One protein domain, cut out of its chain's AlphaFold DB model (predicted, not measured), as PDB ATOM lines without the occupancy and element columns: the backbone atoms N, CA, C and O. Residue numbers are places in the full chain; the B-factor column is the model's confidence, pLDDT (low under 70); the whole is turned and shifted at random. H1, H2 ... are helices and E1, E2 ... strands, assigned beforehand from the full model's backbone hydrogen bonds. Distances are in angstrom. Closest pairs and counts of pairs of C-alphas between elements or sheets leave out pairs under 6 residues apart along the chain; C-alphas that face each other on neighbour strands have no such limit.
ATOM      1  N   LEU A   3       2.235 -28.951 -40.160       94.31
ATOM      2  CA  LEU A   3       3.269 -29.592 -40.966       94.31
ATOM      3  C   LEU A   3       3.792 -30.814 -40.208       94.31
ATOM      4  O   LEU A   3       4.033 -30.715 -39.006       94.31
ATOM      5  N   SER A   4       3.996 -31.917 -40.919       95.88
ATOM      6  CA  SER A   4       4.780 -33.046 -40.412       95.88
ATOM      7  C   SER A   4       6.251 -32.653 -40.249       95.88
ATOM      8  O   SER A   4       6.723 -31.691 -40.870       95.88
ATOM      9  N   ASP A   5       7.014 -33.441 -39.494       94.81
ATOM     10  CA  ASP A   5       8.460 -33.235 -39.324       94.81
ATOM     11  C   ASP A   5       9.211 -33.224 -40.667       94.81
ATOM     12  O   ASP A   5      10.130 -32.428 -40.879       94.81
ATOM     13  N   GLN A   6       8.775 -34.054 -41.620       93.06
ATOM     14  CA  GLN A   6       9.330 -34.089 -42.975       93.06
ATOM     15  C   GLN A   6       9.073 -32.779 -43.726       93.06
ATOM     16  O   GLN A   6       9.989 -32.229 -44.347       93.06
ATOM     17  N   ALA A   7       7.847 -32.261 -43.657       94.00
ATOM     18  CA  ALA A   7       7.490 -31.006 -44.303       94.00
ATOM     19  C   ALA A   7       8.220 -29.819 -43.665       94.00
ATOM     20  O   ALA A   7       8.719 -28.944 -44.378       94.00
ATOM     21  N   LEU A   8       8.348 -29.810 -42.336       94.31
ATOM     22  CA  LEU A   8       9.121 -28.800 -41.620       94.31
ATOM     23  C   LEU A   8      10.602 -28.841 -42.027       94.31
ATOM     24  O   LEU A   8      11.180 -27.798 -42.342       94.31
ATOM     25  N   GLY A   9      11.193 -30.036 -42.125       92.69
ATOM     26  CA  GLY A   9      12.556 -30.226 -42.625       92.69
ATOM     27  C   GLY A   9      12.745 -29.705 -44.056       92.69
ATOM     28  O   GLY A   9      13.720 -29.006 -44.341       92.69
ATOM     29  N   ALA A  10      11.785 -29.961 -44.951       93.12
ATOM     30  CA  ALA A  10      11.804 -29.439 -46.320       93.12
ATOM     31  C   ALA A  10      11.767 -27.900 -46.365       93.12
ATOM     32  O   ALA A  10      12.522 -27.282 -47.124       93.12
ATOM     33  N   VAL A  11      10.939 -27.273 -45.522       93.31
ATOM     34  CA  VAL A  11      10.864 -25.807 -45.392       93.31
ATOM     35  C   VAL A  11      12.180 -25.237 -44.862       93.31
ATOM     36  O   VAL A  11      12.691 -24.261 -45.418       93.31
ATOM     37  N   MET A  12      12.771 -25.854 -43.834       92.75
ATOM     38  CA  MET A  12      14.062 -25.425 -43.289       92.75
ATOM     39  C   MET A  12      15.178 -25.516 -44.336       92.75
ATOM     40  O   MET A  12      15.974 -24.583 -44.456       92.75
ATOM     41  N   MET A  13      15.209 -26.578 -45.147       89.38
ATOM     42  CA  MET A  13      16.179 -26.706 -46.240       89.38
ATOM     43  C   MET A  13      15.995 -25.625 -47.311       89.38
ATOM     44  O   MET A  13      16.975 -25.019 -47.755       89.38
ATOM     45  N   ALA A  14      14.751 -25.337 -47.709       91.00
ATOM     46  CA  ALA A  14      14.465 -24.251 -48.645       91.00
ATOM     47  C   ALA A  14      14.918 -22.892 -48.090       91.00
ATOM     48  O   ALA A  14      15.524 -22.106 -48.820       91.00
ATOM     49  N   LEU A  15      14.701 -22.645 -46.795       92.25
ATOM     50  CA  LEU A  15      15.152 -21.433 -46.115       92.25
ATOM     51  C   LEU A  15      16.674 -21.314 -46.097       92.25
ATOM     52  O   LEU A  15      17.209 -20.284 -46.501       92.25
ATOM     53  N   GLN A  16      17.381 -22.363 -45.682       90.12
ATOM     54  CA  GLN A  16      18.845 -22.362 -45.647       90.12
ATOM     55  C   GLN A  16      19.440 -22.104 -47.038       90.12
ATOM     56  O   GLN A  16      20.340 -21.275 -47.182       90.12
ATOM     57  N   LYS A  17      18.897 -22.747 -48.080       86.62
ATOM     58  CA  LYS A  17      19.318 -22.523 -49.468       86.62
ATOM     59  C   LYS A  17      19.025 -21.098 -49.938       86.62
ATOM     60  O   LYS A  17      19.872 -20.498 -50.598       86.62
ATOM     61  N   ALA A  18      17.860 -20.556 -49.593       89.94
ATOM     62  CA  ALA A  18      17.487 -19.192 -49.941       89.94
ATOM     63  C   ALA A  18      18.440 -18.165 -49.320       89.94
ATOM     64  O   ALA A  18      18.904 -17.265 -50.019       89.94
ATOM     65  N   LEU A  19      18.798 -18.356 -48.048       90.62
ATOM     66  CA  LEU A  19      19.746 -17.503 -47.332       90.62
ATOM     67  C   LEU A  19      21.163 -17.594 -47.919       90.62
ATOM     68  O   LEU A  19      21.768 -16.563 -48.201       90.62
ATOM     69  N   LEU A  20      21.675 -18.808 -48.153       90.00
ATOM     70  CA  LEU A  20      23.016 -19.023 -48.716       90.00
ATOM     71  C   LEU A  20      23.135 -18.509 -50.154       90.00
ATOM     72  O   LEU A  20      24.143 -17.912 -50.522       90.00
ATOM     73  N   GLY A  21      22.110 -18.751 -50.971       87.06
ATOM     74  CA  GLY A  21      22.074 -18.338 -52.370       87.06
ATOM     75  C   GLY A  21      21.591 -16.907 -52.595       87.06
ATOM     76  O   GLY A  21      21.564 -16.480 -53.745       87.06
ATOM     77  N   GLN A  22      21.177 -16.187 -51.544       89.88
ATOM     78  CA  GLN A  22      20.484 -14.892 -51.638       89.88
ATOM     79  C   GLN A  22      19.332 -14.918 -52.660       89.88
ATOM     80  O   GLN A  22      19.175 -14.019 -53.484       89.88
ATOM     81  N   THR A  23      18.536 -15.988 -52.631       89.19
ATOM     82  CA  THR A  23      17.406 -16.193 -53.552       89.19
ATOM     83  C   THR A  23      16.073 -15.999 -52.838       89.19
ATOM     84  O   THR A  23      15.988 -16.126 -51.617       89.19
ATOM     85  N   ASP A  24      15.015 -15.691 -53.593       90.19
ATOM     86  CA  ASP A  24      13.668 -15.554 -53.038       90.19
ATOM     87  C   ASP A  24      13.100 -16.919 -52.610       90.19
ATOM     88  O   ASP A  24      12.789 -17.790 -53.430       90.19
ATOM     89  N   ILE A  25      12.929 -17.088 -51.298       91.31
ATOM     90  CA  ILE A  25      12.341 -18.288 -50.702       91.31
ATOM     91  C   ILE A  25      10.857 -18.452 -51.060       91.31
ATOM     92  O   ILE A  25      10.372 -19.581 -51.169       91.31
ATOM     93  N   VAL A  26      10.122 -17.357 -51.275       93.50
ATOM     94  CA  VAL A  26       8.666 -17.393 -51.471       93.50
ATOM     95  C   VAL A  26       8.315 -18.137 -52.755       93.50
ATOM     96  O   VAL A  26       7.371 -18.927 -52.764       93.50
ATOM     97  N   ALA A  27       9.093 -17.944 -53.821       90.06
ATOM     98  CA  ALA A  27       8.936 -18.689 -55.068       90.06
ATOM     99  C   ALA A  27       9.128 -20.203 -54.867       90.06
ATOM    100  O   ALA A  27       8.394 -20.999 -55.448       90.06
ATOM    101  N   THR A  28      10.066 -20.595 -54.000       89.38
ATOM    102  CA  THR A  28      10.337 -22.004 -53.685       89.38
ATOM    103  C   THR A  28       9.192 -22.620 -52.883       89.38
ATOM    104  O   THR A  28       8.684 -23.672 -53.258       89.38
ATOM    105  N   LEU A  29       8.735 -21.947 -51.823       92.50
ATOM    106  CA  LEU A  29       7.646 -22.447 -50.973       92.50
ATOM    107  C   LEU A  29       6.309 -22.521 -51.716       92.50
ATOM    108  O   LEU A  29       5.534 -23.442 -51.483       92.50
ATOM    109  N   LYS A  30       6.041 -21.595 -52.643       93.75
ATOM    110  CA  LYS A  30       4.859 -21.669 -53.519       93.75
ATOM    111  C   LYS A  30       4.886 -22.868 -54.465       93.75
ATOM    112  O   LYS A  30       3.832 -23.265 -54.946       93.75
ATOM    113  N   GLY A  31       6.069 -23.408 -54.750       92.00
ATOM    114  CA  GLY A  31       6.235 -24.617 -55.547       92.00
ATOM    115  C   GLY A  31       6.063 -25.909 -54.750       92.00
ATOM    116  O   GLY A  31       6.107 -26.970 -55.360       92.00
ATOM    117  N   PHE A  32       5.896 -25.857 -53.424       94.88
ATOM    118  CA  PHE A  32       5.732 -27.066 -52.620       94.88
ATOM    119  C   PHE A  32       4.355 -27.690 -52.841       94.88
ATOM    120  O   PHE A  32       3.316 -27.040 -52.721       94.88
ATOM    121  N   GLU A  33       4.370 -28.983 -53.127       95.62
ATOM    122  CA  GLU A  33       3.188 -29.815 -53.267       95.62
ATOM    123  C   GLU A  33       2.895 -30.457 -51.914       95.62
ATOM    124  O   GLU A  33       3.537 -31.433 -51.518       95.62
ATOM    125  N   PHE A  34       1.947 -29.869 -51.184       95.12
ATOM    126  CA  PHE A  34       1.497 -30.400 -49.903       95.12
ATOM    127  C   PHE A  34       0.385 -31.427 -50.098       95.12
ATOM    128  O   PHE A  34      -0.574 -31.184 -50.834       95.12
ATOM    129  N   GLN A  35       0.483 -32.543 -49.385       95.94
ATOM    130  CA  GLN A  35      -0.573 -33.543 -49.293       95.94
ATOM    131  C   GLN A  35      -0.920 -33.790 -47.827       95.94
ATOM    132  O   GLN A  35      -0.039 -33.821 -46.972       95.94
ATOM    133  N   GLU A  36      -2.208 -33.957 -47.537       95.75
ATOM    134  CA  GLU A  36      -2.648 -34.399 -46.218       95.75
ATOM    135  C   GLU A  36      -2.374 -35.897 -46.059       95.75
ATOM    136  O   GLU A  36      -2.760 -36.706 -46.906       95.75
ATOM    137  N   ASN A  37      -1.715 -36.253 -44.964       92.94
ATOM    138  CA  ASN A  37      -1.479 -37.621 -44.547       92.94
ATOM    139  C   ASN A  37      -1.711 -37.721 -43.036       92.94
ATOM    140  O   ASN A  37      -1.068 -37.011 -42.269       92.94
ATOM    141  N   GLU A  38      -2.657 -38.563 -42.619       91.62
ATOM    142  CA  GLU A  38      -2.956 -38.834 -41.200       91.62
ATOM    143  C   GLU A  38      -3.192 -37.576 -40.325       91.62
ATOM    144  O   GLU A  38      -2.949 -37.580 -39.123       91.62
ATOM    145  N   GLY A  39      -3.720 -36.492 -40.912       92.50
ATOM    146  CA  GLY A  39      -4.009 -35.228 -40.213       92.50
ATOM    147  C   GLY A  39      -2.856 -34.213 -40.196       92.50
ATOM    148  O   GLY A  39      -3.007 -33.105 -39.657       92.50
ATOM    149  N   GLU A  40      -1.734 -34.548 -40.830       95.56
ATOM    150  CA  GLU A  40      -0.574 -33.681 -41.036       95.56
ATOM    151  C   GLU A  40      -0.351 -33.384 -42.521       95.56
ATOM    152  O   GLU A  40      -0.832 -34.088 -43.405       95.56
ATOM    153  N   LEU A  41       0.387 -32.315 -42.811       96.00
ATOM    154  CA  LEU A  41       0.805 -31.978 -44.167       96.00
ATOM    155  C   LEU A  41       2.219 -32.505 -44.424       96.00
ATOM    156  O   LEU A  41       3.158 -32.186 -43.687       96.00
ATOM    157  N   VAL A  42       2.373 -33.278 -45.494       95.12
ATOM    158  CA  VAL A  42       3.658 -33.755 -46.026       95.12
ATOM    159  C   VAL A  42       3.987 -33.024 -47.327       95.12
ATOM    160  O   VAL A  42       3.081 -32.572 -48.026       95.12
ATOM    161  N   VAL A  43       5.273 -32.898 -47.661       94.94
ATOM    162  CA  VAL A  43       5.734 -32.296 -48.926       94.94
ATOM    163  C   VAL A  43       6.137 -33.408 -49.891       94.94
ATOM    164  O   VAL A  43       7.052 -34.175 -49.587       94.94
ATOM    165  N   LEU A  44       5.494 -33.471 -51.059       94.62
ATOM    166  CA  LEU A  44       5.726 -34.509 -52.075       94.62
ATOM    167  C   LEU A  44       6.943 -34.242 -52.963       94.62
ATOM    168  O   LEU A  44       7.544 -35.170 -53.501       94.62
TER     169      LEU A  44
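What this domain is: This is residues 3 to 44 of the 63 residues of an uncharacterized protein of Flavobacteriaceae bacterium (UniProt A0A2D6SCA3). The long helix H1 makes one side of a thin rod, and the chain folds back along it through the short helix H2 to a two-strand hairpin, E1 and E2, at the end where H1 begins. E2 packs on residues 5 to 11 of H1. The 42 printed residues hold H1, H2, E1 and E2 in that order, a mixed class, with an antiparallel sheet. The whole is only just compact, close to loose, with a radius of gyration of the C-alphas of 10.9 A and spans of 35 by 16 by 11 A.

Where its parts are: Find C-alpha 5 at (8.460, -33.235, -39.324); from there H1, residues 5 to 21, runs 24.0 A. H2 is residues 25 to 30, 8.7 A. E1 is residues 34 to 37, 9.5 A, and E2, residues 40 to 43, 10.2 A, ends at C-alpha 43, (5.734, -32.296, -48.926).

How they stand to each other: H1 touches H2 with residues 11 to 18 alone, a helical hairpin at a steep tilt of 39 degrees, opposite ways; the closest C-alphas, of Ala 18 and Ile 25, are 5.3 A apart. In H1 and H2 every O i to N i+4 pair is within hydrogen-bond range. In the hairpin E1 and E2, look at N 35 and O 42, 2.9 A apart. The closest C-alphas of H1 and E2, of Ala 7 and Val 42, are 5.0 A apart. H2 and E2 are apart.

The domain as a whole: The C-alphas of Gln 22 and Glu 38, the two farthest apart, are 35.1 A apart. The printed part has no cut, its three links are tight, and no printed residue is under 70 in pLDDT.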